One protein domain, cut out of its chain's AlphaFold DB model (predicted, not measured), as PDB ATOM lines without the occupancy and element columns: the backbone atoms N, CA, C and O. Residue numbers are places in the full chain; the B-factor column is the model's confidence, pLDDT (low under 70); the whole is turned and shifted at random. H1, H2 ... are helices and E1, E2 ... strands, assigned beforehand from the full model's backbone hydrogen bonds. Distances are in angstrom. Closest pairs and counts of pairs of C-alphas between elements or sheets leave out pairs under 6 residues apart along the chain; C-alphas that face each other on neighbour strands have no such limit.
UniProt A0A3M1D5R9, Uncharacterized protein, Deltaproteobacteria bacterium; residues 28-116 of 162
ATOM      1  N   THR A  28     -14.107  52.384  35.015       91.50
ATOM      2  CA  THR A  28     -14.928  51.172  35.021       91.50
ATOM      3  C   THR A  28     -15.613  50.961  33.676       91.50
ATOM      4  O   THR A  28     -15.920  51.912  32.950       91.50
ATOM      5  N   THR A  29     -15.918  49.708  33.341       92.25
ATOM      6  CA  THR A  29     -16.677  49.401  32.121       92.25
ATOM      7  C   THR A  29     -18.013  50.142  32.093       92.25
ATOM      8  O   THR A  29     -18.393  50.707  31.067       92.25
ATOM      9  N   GLU A  30     -18.708  50.214  33.229       92.81
ATOM     10  CA  GLU A  30     -19.982  50.926  33.348       92.81
ATOM     11  C   GLU A  30     -19.847  52.426  33.048       92.81
ATOM     12  O   GLU A  30     -20.687  53.005  32.352       92.81
ATOM     13  N   GLU A  31     -18.773  53.065  33.515       93.06
ATOM     14  CA  GLU A  31     -18.500  54.474  33.233       93.06
ATOM     15  C   GLU A  31     -18.305  54.741  31.741       93.06
ATOM     16  O   GLU A  31     -18.907  55.685  31.218       93.06
ATOM     17  N   VAL A  32     -17.513  53.914  31.049       92.38
ATOM     18  CA  VAL A  32     -17.291  54.058  29.602       92.38
ATOM     19  C   VAL A  32     -18.588  53.834  28.830       92.38
ATOM     20  O   VAL A  32     -18.938  54.650  27.977       92.38
ATOM     21  N   LEU A  33     -19.344  52.778  29.150       94.38
ATOM     22  CA  LEU A  33     -20.620  52.491  28.487       94.38
ATOM     23  C   LEU A  33     -21.620  53.635  28.657       94.38
ATOM     24  O   LEU A  33     -22.258  54.045  27.686       94.38
ATOM     25  N   ARG A  34     -21.697  54.209  29.860       94.12
ATOM     26  CA  ARG A  34     -22.539  55.373  30.143       94.12
ATOM     27  C   ARG A  34     -22.124  56.597  29.327       94.12
ATOM     28  O   ARG A  34     -22.994  57.290  28.813       94.12
ATOM     29  N   GLN A  35     -20.824  56.863  29.187       92.12
ATOM     30  CA  GLN A  35     -20.319  57.979  28.370       92.12
ATOM     31  C   GLN A  35     -20.601  57.796  26.874       92.12
ATOM     32  O   GLN A  35     -20.805  58.776  26.161       92.12
ATOM     33  N   LEU A  36     -20.606  56.550  26.401       91.88
ATOM     34  CA  LEU A  36     -20.903  56.202  25.012       91.88
ATOM     35  C   LEU A  36     -22.407  56.051  24.747       91.88
ATOM     36  O   LEU A  36     -22.787  55.802  23.607       91.88
ATOM     37  N   GLU A  37     -23.250  56.200  25.775       94.00
ATOM     38  CA  GLU A  37     -24.699  55.960  25.709       94.00
ATOM     39  C   GLU A  37     -25.038  54.543  25.203       94.00
ATOM     40  O   GLU A  37     -26.057  54.309  24.552       94.00
ATOM     41  N   LEU A  38     -24.172  53.576  25.517       93.00
ATOM     42  CA  LEU A  38     -24.314  52.179  25.120       93.00
ATOM     43  C   LEU A  38     -24.886  51.343  26.252       93.00
ATOM     44  O   LEU A  38     -24.577  51.536  27.428       93.00
ATOM     45  N   ARG A  39     -25.698  50.350  25.890       93.31
ATOM     46  CA  ARG A  39     -26.210  49.391  26.868       93.31
ATOM     47  C   ARG A  39     -25.194  48.260  27.052       93.31
ATOM     48  O   ARG A  39     -24.555  47.859  26.077       93.31
ATOM     49  N   PRO A  40     -25.122  47.638  28.240       92.44
ATOM     50  CA  PRO A  40     -24.245  46.486  28.479       92.44
ATOM     51  C   PRO A  40     -24.450  45.320  27.501       92.44
ATOM     52  O   PRO A  40     -23.503  44.616  27.163       92.44
ATOM     53  N   VAL A  41     -25.676  45.134  26.993       92.75
ATOM     54  CA  VAL A  41     -25.974  44.118  25.970       92.75
ATOM     55  C   VAL A  41     -25.276  44.402  24.637       92.75
ATOM     56  O   VAL A  41     -24.868  43.469  23.955       92.75
ATOM     57  N   ASP A  42     -25.105  45.672  24.263       92.81
ATOM     58  CA  ASP A  42     -24.464  46.043  23.001       92.81
ATOM     59  C   ASP A  42     -22.953  45.749  23.069       92.81
ATOM     60  O   ASP A  42     -22.387  45.203  22.124       92.81
ATOM     61  N   ALA A  43     -22.326  45.991  24.226       92.38
ATOM     62  CA  ALA A  43     -20.939  45.607  24.487       92.38
ATOM     63  C   ALA A  43     -20.748  44.083  24.567       92.38
ATOM     64  O   ALA A  43     -19.798  43.552  23.993       92.38
ATOM     65  N   GLY A  44     -21.682  43.364  25.201       93.50
ATOM     66  CA  GLY A  44     -21.685  41.898  25.209       93.50
ATOM     67  C   GLY A  44     -21.732  41.315  23.794       93.50
ATOM     68  O   GLY A  44     -20.950  40.429  23.464       93.50
ATOM     69  N   ARG A  45     -22.555  41.889  22.906       93.50
ATOM     70  CA  ARG A  45     -22.610  41.484  21.492       93.50
ATOM     71  C   ARG A  45     -21.298  41.725  20.745       93.50
ATOM     72  O   ARG A  45     -20.964  40.936  19.863       93.50
ATOM     73  N   LEU A  46     -20.558  42.794  21.056       93.06
ATOM     74  CA  LEU A  46     -19.230  43.017  20.470       93.06
ATOM     75  C   LEU A  46     -18.250  41.907  20.876       93.06
ATOM     76  O   LEU A  46     -17.506  41.420  20.028       93.06
ATOM     77  N   TYR A  47     -18.290  41.470  22.135       94.69
ATOM     78  CA  TYR A  47     -17.476  40.351  22.612       94.69
ATOM     79  C   TYR A  47     -17.896  39.014  21.981       94.69
ATOM     80  O   TYR A  47     -17.065  38.305  21.420       94.69
ATOM     81  N   GLU A  48     -19.196  38.703  21.966       93.75
ATOM     82  CA  GLU A  48     -19.744  37.479  21.354       93.75
ATOM     83  C   GLU A  48     -19.437  37.356  19.856       93.75
ATOM     84  O   GLU A  48     -19.397  36.256  19.308       93.75
ATOM     85  N   THR A  49     -19.249  38.487  19.173       91.25
ATOM     86  CA  THR A  49     -18.904  38.524  17.747       91.25
ATOM     87  C   THR A  49     -17.407  38.599  17.473       91.25
ATOM     88  O   THR A  49     -17.042  38.795  16.308       91.25
ATOM     89  N   GLU A  50     -16.584  38.412  18.512       91.44
ATOM     90  CA  GLU A  50     -15.114  38.460  18.496       91.44
ATOM     91  C   GLU A  50     -14.555  39.805  18.008       91.44
ATOM     92  O   GLU A  50     -13.414  39.898  17.561       91.44
ATOM     93  N   LEU A  51     -15.364  40.868  18.080       91.38
ATOM     94  CA  LEU A  51     -14.924  42.221  17.758       91.38
ATOM     95  C   LEU A  51     -14.206  42.861  18.941       91.38
ATOM     96  O   LEU A  51     -13.221  43.548  18.732       91.38
ATOM     97  N   LEU A  52     -14.687  42.645  20.164       92.62
ATOM     98  CA  LEU A  52     -14.043  43.130  21.384       92.62
ATOM     99  C   LEU A  52     -13.109  42.045  21.934       92.62
ATOM    100  O   LEU A  52     -13.524  40.892  22.066       92.62
ATOM    101  N   SER A  53     -11.869  42.400  22.280       91.06
ATOM    102  CA  SER A  53     -10.855  41.430  22.722       91.06
ATOM    103  C   SER A  53     -11.056  40.894  24.146       91.06
ATOM    104  O   SER A  53     -10.414  39.917  24.541       91.06
ATOM    105  N   PHE A  54     -11.954  41.502  24.924       92.75
ATOM    106  CA  PHE A  54     -12.226  41.155  26.317       92.75
ATOM    107  C   PHE A  54     -13.728  41.114  26.619       92.75
ATOM    108  O   PHE A  54     -14.533  41.709  25.906       92.75
ATOM    109  N   ASP A  55     -14.096  40.429  27.705       93.44
ATOM    110  CA  ASP A  55     -15.483  40.320  28.164       93.44
ATOM    111  C   ASP A  55     -15.865  41.523  29.055       93.44
ATOM    112  O   ASP A  55     -15.406  41.608  30.201       93.44
ATOM    113  N   PRO A  56     -16.733  42.440  28.592       92.06
ATOM    114  CA  PRO A  56     -17.100  43.636  29.343       92.06
ATOM    115  C   PRO A  56     -17.998  43.329  30.550       92.06
ATOM    116  O   PRO A  56     -18.155  44.180  31.420       92.06
ATOM    117  N   GLN A  57     -18.597  42.135  30.636       90.31
ATOM    118  CA  GLN A  57     -19.410  41.735  31.791       90.31
ATOM    119  C   GLN A  57     -18.565  41.166  32.933       90.31
ATOM    120  O   GLN A  57     -19.026  41.113  34.072       90.31
ATOM    121  N   ARG A  58     -17.342  40.718  32.632       91.56
ATOM    122  CA  ARG A  58     -16.414  40.132  33.612       91.56
ATOM    123  C   ARG A  58     -15.271  41.064  33.990       91.56
ATOM    124  O   ARG A  58     -14.564  40.781  34.957       91.56
ATOM    125  N   THR A  59     -15.103  42.152  33.251       91.88
ATOM    126  CA  THR A  59     -14.107  43.186  33.510       91.88
ATOM    127  C   THR A  59     -14.784  44.389  34.157       91.88
ATOM    128  O   THR A  59     -15.526  45.115  33.500       91.88
ATOM    129  N   GLU A  60     -14.542  44.606  35.452       90.25
ATOM    130  CA  GLU A  60     -15.058  45.782  36.169       90.25
ATOM    131  C   GLU A  60     -14.212  47.030  35.889       90.25
ATOM    132  O   GLU A  60     -14.759  48.074  35.537       90.25
ATOM    133  N   GLU A  61     -12.886  46.911  36.000       91.62
ATOM    134  CA  GLU A  61     -11.918  47.973  35.712       91.62
ATOM    135  C   GLU A  61     -11.225  47.728  34.374       91.62
ATOM    136  O   GLU A  61     -10.690  46.643  34.143       91.62
ATOM    137  N   LEU A  62     -11.178  48.758  33.535       89.19
ATOM    138  CA  LEU A  62     -10.517  48.712  32.239       89.19
ATOM    139  C   LEU A  62      -9.061  49.160  32.361       89.19
ATOM    140  O   LEU A  62      -8.746  50.182  32.984       89.19
ATOM    141  N   ASP A  63      -8.165  48.402  31.734       87.00
ATOM    142  CA  ASP A  63      -6.833  48.899  31.410       87.00
ATOM    143  C   ASP A  63      -6.882  49.856  30.195       87.00
ATOM    144  O   ASP A  63      -7.892  49.920  29.486       87.00
ATOM    145  N   PRO A  64      -5.825  50.654  29.942       84.00
ATOM    146  CA  PRO A  64      -5.860  51.631  28.856       84.00
ATOM    147  C   PRO A  64      -6.126  51.024  27.461       84.00
ATOM    148  O   PRO A  64      -6.906  51.616  26.712       84.00
ATOM    149  N   PRO A  65      -5.552  49.860  27.083       84.12
ATOM    150  CA  PRO A  65      -5.914  49.180  25.836       84.12
ATOM    151  C   PRO A  65      -7.393  48.780  25.742       84.12
ATOM    152  O   PRO A  65      -8.009  49.009  24.701       84.12
ATOM    153  N   GLN A  66      -7.970  48.222  26.810       89.25
ATOM    154  CA  GLN A  66      -9.380  47.827  26.869       89.25
ATOM    155  C   GLN A  66     -10.312  49.039  26.787       89.25
ATOM    156  O   GLN A  66     -11.305  49.015  26.056       89.25
ATOM    157  N   GLU A  67      -9.983  50.123  27.496       88.62
ATOM    158  CA  GLU A  67     -10.723  51.382  27.409       88.62
ATOM    159  C   GLU A  67     -10.691  51.942  25.982       88.62
ATOM    160  O   GLU A  67     -11.741  52.303  25.442       88.62
ATOM    161  N   ALA A  68      -9.511  51.994  25.359       85.44
ATOM    162  CA  ALA A  68      -9.359  52.490  23.995       85.44
ATOM    163  C   ALA A  68     -10.169  51.652  22.995       85.44
ATOM    164  O   ALA A  68     -10.914  52.210  22.187       85.44
ATOM    165  N   GLU A  69     -10.085  50.324  23.096       90.38
ATOM    166  CA  GLU A  69     -10.832  49.400  22.242       90.38
ATOM    167  C   GLU A  69     -12.352  49.575  22.400       90.38
ATOM    168  O   GLU A  69     -13.070  49.718  21.404       90.38
ATOM    169  N   LEU A  70     -12.848  49.639  23.642       91.50
ATOM    170  CA  LEU A  70     -14.273  49.817  23.925       91.50
ATOM    171  C   LEU A  70     -14.787  51.176  23.441       91.50
ATOM    172  O   LEU A  70     -15.867  51.255  22.854       91.50
ATOM    173  N   ARG A  71     -14.014  52.250  23.642       90.88
ATOM    174  CA  ARG A  71     -14.352  53.584  23.124       90.88
ATOM    175  C   ARG A  71     -14.379  53.610  21.607       90.88
ATOM    176  O   ARG A  71     -15.275  54.225  21.032       90.88
ATOM    177  N   PHE A  72     -13.424  52.958  20.957       88.75
ATOM    178  CA  PHE A  72     -13.357  52.917  19.505       88.75
ATOM    179  C   PHE A  72     -14.570  52.194  18.911       88.75
ATOM    180  O   PHE A  72     -15.340  52.795  18.158       88.75
ATOM    181  N   LEU A  73     -14.806  50.943  19.317       92.00
ATOM    182  CA  LEU A  73     -15.948  50.157  18.840       92.00
ATOM    183  C   LEU A  73     -17.284  50.786  19.228       92.00
ATOM    184  O   LEU A  73     -18.226  50.814  18.434       92.00
ATOM    185  N   GLY A  74     -17.367  51.324  20.442       92.00
ATOM    186  CA  GLY A  74     -18.587  51.931  20.931       92.00
ATOM    187  C   GLY A  74     -18.957  53.224  20.206       92.00
ATOM    188  O   GLY A  74     -20.134  53.448  19.925       92.00
ATOM    189  N   ASN A  75     -17.975  54.034  19.806       90.56
ATOM    190  CA  ASN A  75     -18.227  55.196  18.953       90.56
ATOM    191  C   ASN A  75     -18.750  54.798  17.564       90.56
ATOM    192  O   ASN A  75     -19.630  55.485  17.047       90.56
ATOM    193  N   LEU A  76     -18.275  53.687  16.984       90.94
ATOM    194  CA  LEU A  76     -18.805  53.170  15.712       90.94
ATOM    195  C   LEU A  76     -20.266  52.724  15.853       90.94
ATOM    196  O   LEU A  76     -21.106  53.100  15.036       90.94
ATOM    197  N   LEU A  77     -20.593  51.985  16.917       91.81
ATOM    198  CA  LEU A  77     -21.981  51.611  17.209       91.81
ATOM    199  C   LEU A  77     -22.870  52.846  17.401       91.81
ATOM    200  O   LEU A  77     -23.954  52.918  16.820       91.81
ATOM    201  N   ARG A  78     -22.406  53.841  18.169       91.75
ATOM    202  CA  ARG A  78     -23.144  55.092  18.406       91.75
ATOM    203  C   ARG A  78     -23.346  55.901  17.123       91.75
ATOM    204  O   ARG A  78     -24.375  56.549  16.969       91.75
ATOM    205  N   ALA A  79     -22.399  55.836  16.189       89.69
ATOM    206  CA  ALA A  79     -22.521  56.441  14.862       89.69
ATOM    207  C   ALA A  79     -23.515  55.705  13.938       89.69
ATOM    208  O   ALA A  79     -23.750  56.152  12.817       89.69
ATOM    209  N   GLY A  80     -24.116  54.599  14.394       90.44
ATOM    210  CA  GLY A  80     -25.092  53.819  13.639       90.44
ATOM    211  C   GLY A  80     -24.476  52.735  12.756       90.44
ATOM    212  O   GLY A  80     -25.178  52.180  11.910       90.44
ATOM    213  N   CYS A  81     -23.190  52.414  12.926       90.94
ATOM    214  CA  CYS A  81     -22.579  51.298  12.215       90.94
ATOM    215  C   CYS A  81     -23.099  49.969  12.775       90.94
ATOM    216  O   CYS A  81     -23.030  49.714  13.978       90.94
ATOM    217  N   ASP A  82     -23.598  49.102  11.899       92.38
ATOM    218  CA  ASP A  82     -23.978  47.746  12.274       92.38
ATOM    219  C   ASP A  82     -22.752  46.816  12.345       92.38
ATOM    220  O   ASP A  82     -21.653  47.144  11.895       92.38
ATOM    221  N   LEU A  83     -22.923  45.633  12.940       91.62
ATOM    222  CA  LEU A  83     -21.818  44.683  13.124       91.62
ATOM    223  C   LEU A  83     -21.154  44.247  11.797       91.62
ATOM    224  O   LEU A  83     -19.927  44.149  11.772       91.62
ATOM    225  N   PRO A  84     -21.890  44.001  10.691       92.25
ATOM    226  CA  PRO A  84     -21.278  43.734   9.387       92.25
ATOM    227  C   PRO A  84     -20.400  44.878   8.867       92.25
ATOM    228  O   PRO A  84     -19.297  44.624   8.368       92.25
ATOM    229  N   LEU A  85     -20.857  46.129   8.994       89.88
ATOM    230  CA  LEU A  85     -20.063  47.287   8.600       89.88
ATOM    231  C   LEU A  85     -18.826  47.420   9.484       89.88
ATOM    232  O   LEU A  85     -17.732  47.573   8.954       89.88
ATOM    233  N   ILE A  86     -18.975  47.285  10.804       91.62
ATOM    234  CA  ILE A  86     -17.847  47.325  11.742       91.62
ATOM    235  C   ILE A  86     -16.816  46.252  11.375       91.62
ATOM    236  O   ILE A  86     -15.648  46.573  11.206       91.62
ATOM    237  N   ARG A  87     -17.229  45.004  11.128       90.31
ATOM    238  CA  ARG A  87     -16.314  43.945  10.658       90.31
ATOM    239  C   ARG A  87     -15.587  44.310   9.367       90.31
ATOM    240  O   ARG A  87     -14.415  43.994   9.225       90.31
ATOM    241  N   THR A  88     -16.273  44.969   8.436       88.06
ATOM    242  CA  THR A  88     -15.658  45.425   7.183       88.06
ATOM    243  C   THR A  88     -14.629  46.522   7.439       88.06
ATOM    244  O   THR A  88     -13.552  46.485   6.859       88.06
ATOM    245  N   LEU A  89     -14.944  47.479   8.316       86.19
ATOM    246  CA  LEU A  89     -14.017  48.544   8.695       86.19
ATOM    247  C   LEU A  89     -12.784  47.976   9.403       86.19
ATOM    248  O   LEU A  89     -11.688  48.475   9.198       86.19
ATOM    249  N   LEU A  90     -12.944  46.941  10.222       86.44
ATOM    250  CA  LEU A  90     -11.872  46.392  11.055       86.44
ATOM    251  C   LEU A  90     -11.100  45.243  10.406       86.44
ATOM    252  O   LEU A  90     -10.191  44.719  11.034       86.44
ATOM    253  N   ALA A  91     -11.434  44.849   9.175       84.94
ATOM    254  CA  ALA A  91     -10.863  43.666   8.528       84.94
ATOM    255  C   ALA A  91      -9.323  43.680   8.465       84.94
ATOM    256  O   ALA A  91      -8.700  42.627   8.580       84.94
ATOM    257  N   ASP A  92      -8.734  44.872   8.341       81.69
ATOM    258  CA  ASP A  92      -7.286  45.078   8.234       81.69
ATOM    259  C   ASP A  92      -6.642  45.566   9.547       81.69
ATOM    260  O   ASP A  92      -5.463  45.925   9.571       81.69
ATOM    261  N   LEU A  93      -7.408  45.620  10.642       82.38
ATOM    262  CA  LEU A  93      -6.934  46.046  11.957       82.38
ATOM    263  C   LEU A  93      -6.883  44.862  12.922       82.38
ATOM    264  O   LEU A  93      -7.790  44.037  12.987       82.38
ATOM    265  N   SER A  94      -5.827  44.814  13.726       79.75
ATOM    266  CA  SER A  94      -5.642  43.793  14.753       79.75
ATOM    267  C   SER A  94      -6.075  44.317  16.125       79.75
ATOM    268  O   SER A  94      -5.589  45.366  16.549       79.75
ATOM    269  N   PRO A  95      -6.913  43.592  16.878       78.00
ATOM    270  CA  PRO A  95      -7.163  43.937  18.272       78.00
ATOM    271  C   PRO A  95      -5.874  43.809  19.120       78.00
ATOM    272  O   PRO A  95      -4.986  43.021  18.772       78.00
ATOM    273  N   PRO A  96      -5.749  44.539  20.246       73.38
ATOM    274  CA  PRO A  96      -6.701  45.524  20.762       73.38
ATOM    275  C   PRO A  96      -6.614  46.819  19.947       73.38
ATOM    276  O   PRO A  96      -5.514  47.307  19.687       73.38
ATOM    277  N   TYR A  97      -7.761  47.384  19.551       80.88
ATOM    278  CA  TYR A  97      -7.847  48.573  18.683       80.88
ATOM    279  C   TYR A  97      -7.432  49.886  19.385       80.88
ATOM    280  O   TYR A  97      -8.114  50.908  19.312       80.88
ATOM    281  N   ALA A  98      -6.299  49.865  20.082       74.75
ATOM    282  CA  ALA A  98      -5.674  50.970  20.789       74.75
ATOM    283  C   ALA A  98      -4.761  51.767  19.842       74.75
ATOM    284  O   ALA A  98      -3.543  51.862  20.033       74.75
ATOM    285  N   TYR A  99      -5.361  52.305  18.782       74.75
ATOM    286  CA  TYR A  99      -4.665  53.113  17.787       74.75
ATOM    287  C   TYR A  99      -4.856  54.610  18.024       74.75
ATOM    288  O   TYR A  99      -5.876  55.045  18.556       74.75
ATOM    289  N   GLY A 100      -3.884  55.407  17.577       71.25
ATOM    290  CA  GLY A 100      -3.962  56.864  17.578       71.25
ATOM    291  C   GLY A 100      -4.893  57.294  16.460       71.25
ATOM    292  O   GLY A 100      -4.470  57.409  15.310       71.25
ATOM    293  N   LEU A 101      -6.177  57.455  16.781       69.94
ATOM    294  CA  LEU A 101      -7.222  57.753  15.801       69.94
ATOM    295  C   LEU A 101      -6.967  59.075  15.068       69.94
ATOM    296  O   LEU A 101      -7.345  59.214  13.911       69.94
ATOM    297  N   GLU A 102      -6.264  60.016  15.695       71.75
ATOM    298  CA  GLU A 102      -5.828  61.273  15.082       71.75
ATOM    299  C   GLU A 102      -4.800  61.086  13.955       71.75
ATOM    300  O   GLU A 102      -4.542  62.012  13.187       71.75
ATOM    301  N   ARG A 103      -4.223  59.886  13.840       74.19
ATOM    302  CA  ARG A 103      -3.257  59.504  12.804       74.19
ATOM    303  C   ARG A 103      -3.794  58.421  11.879       74.19
ATOM    304  O   ARG A 103      -3.022  57.894  11.086       74.19
ATOM    305  N   LEU A 104      -5.075  58.075  11.971       78.69
ATOM    306  CA  LEU A 104      -5.694  57.058  11.132       78.69
ATOM    307  C   LEU A 104      -6.804  57.645  10.280       78.69
ATOM    308  O   LEU A 104      -7.717  58.300  10.773       78.69
ATOM    309  N   VAL A 105      -6.749  57.343   8.988       81.19
ATOM    310  CA  VAL A 105      -7.813  57.673   8.042       81.19
ATOM    311  C   VAL A 105      -8.261  56.393   7.351       81.19
ATOM    312  O   VAL A 105      -7.453  55.512   7.051       81.19
ATOM    313  N   PHE A 106      -9.571  56.273   7.137       81.19
ATOM    314  CA  PHE A 106     -10.151  55.161   6.398       81.19
ATOM    315  C   PHE A 106     -10.330  55.534   4.926       81.19
ATOM    316  O   PHE A 106     -11.032  56.490   4.591       81.19
ATOM    317  N   ASP A 107      -9.720  54.753   4.040       83.25
ATOM    318  CA  ASP A 107      -9.914  54.859   2.601       83.25
ATOM    319  C   ASP A 107     -11.189  54.109   2.208       83.25
ATOM    320  O   ASP A 107     -11.193  52.884   2.118       83.25
ATOM    321  N   PHE A 108     -12.283  54.819   1.933       80.56
ATOM    322  CA  PHE A 108     -13.529  54.169   1.510       80.56
ATOM    323  C   PHE A 108     -13.429  53.479   0.143       80.56
ATOM    324  O   PHE A 108     -14.156  52.512  -0.103       80.56
ATOM    325  N   ARG A 109     -12.552  53.955  -0.750       82.12
ATOM    326  CA  ARG A 109     -12.382  53.393  -2.096       82.12
ATOM    327  C   ARG A 109     -11.649  52.060  -2.030       82.12
ATOM    328  O   ARG A 109     -12.049  51.116  -2.711       82.12
ATOM    329  N   HIS A 110     -10.609  51.988  -1.204       82.06
ATOM    330  CA  HIS A 110      -9.772  50.798  -1.043       82.06
ATOM    331  C   HIS A 110     -10.124  49.950   0.191       82.06
ATOM    332  O   HIS A 110      -9.579  48.864   0.343       82.06
ATOM    333  N   ARG A 111     -11.071  50.412   1.017       81.94
ATOM    334  CA  ARG A 111     -11.576  49.779   2.250       81.94
ATOM    335  C   ARG A 111     -10.493  49.415   3.262       81.94
ATOM    336  O   ARG A 111     -10.579  48.369   3.893       81.94
ATOM    337  N   ARG A 112      -9.507  50.290   3.427       83.25
ATOM    338  CA  ARG A 112      -8.359  50.054   4.307       83.25
ATOM    339  C   ARG A 112      -8.066  51.261   5.178       83.25
ATOM    340  O   ARG A 112      -8.285  52.401   4.766       83.25
ATOM    341  N   TRP A 113      -7.527  51.004   6.360       83.12
ATOM    342  CA  TRP A 113      -6.963  52.051   7.205       83.12
ATOM    343  C   TRP A 113      -5.536  52.360   6.781       83.12
ATOM    344  O   TRP A 113      -4.783  51.464   6.400       83.12
ATOM    345  N   PHE A 114      -5.155  53.627   6.877       81.38
ATOM    346  CA  PHE A 114      -3.781  54.051   6.659       81.38
ATOM    347  C   PHE A 114      -3.358  55.072   7.708       81.38
ATOM    348  O   PHE A 114      -4.153  55.898   8.167       81.38
ATOM    349  N   ALA A 115      -2.086  54.984   8.092       77.94
ATOM    350  CA  ALA A 115      -1.469  55.939   8.989       77.94
ATOM    351  C   ALA A 115      -1.117  57.215   8.220       77.94
ATOM    352  O   ALA A 115      -0.451  57.165   7.185       77.94
ATOM    353  N   VAL A 116      -1.542  58.358   8.740       76.56
ATOM    354  CA  VAL A 116      -1.176  59.670   8.211       76.56
ATOM    355  C   VAL A 116       0.063  60.152   8.950       76.56
ATOM    356  O   VAL A 116       0.088  60.210  10.184       76.56
TER     357      VAL A 116
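What this domain is: This is residues 28 to 116 of the 162 residues of an uncharacterized protein of Deltaproteobacteria bacterium (UniProt A0A3M1D5R9). A small hairpin, E1 and E2, makes one end of an elongated body with the longest helix, H3, in its middle; H1 and H2 lie toward the other end, H4 between H3 and the hairpin. The printed part has 89 residues, with helices H1 to H4, then antiparallel E1 and E2: mostly helix, compact, radius of gyration of the C-alphas 12.7 A, spans 38 by 24 by 20 A.

Where its parts are: E1 is residues 104 to 107; E2, 112 to 115, ends at C-alpha (-1.469, 55.939, 8.989). H3, 64 to 78, is 20.5 A long. H4 is 83 to 90, H2 40 to 48. H1, 29 to 35, begins at C-alpha (-16.677, 49.401, 32.121).

How they stand to each other: Between E1 and E2, N 105 and O 114 are within hydrogen-bond range, 3.1 A. The closest C-alphas of H4 and E2, Leu 89 and Arg 112, are 7.3 A apart. H3 touches H1, closest C-alphas Arg 71 and Val 32, 7.1 A. H1 and H2 only just touch, only at the corner, with 3 pairs of C-alphas within 8 A, closest Leu 33 and Pro 40, 7.0 A. In H1, H2, H3 and H4 every O i to N i+4 pair is within hydrogen-bond range.

The domain as a whole: The printed part has no cut. Links H2 to H3 and H4 to E1 are long. Residue 101 has pLDDT under 70.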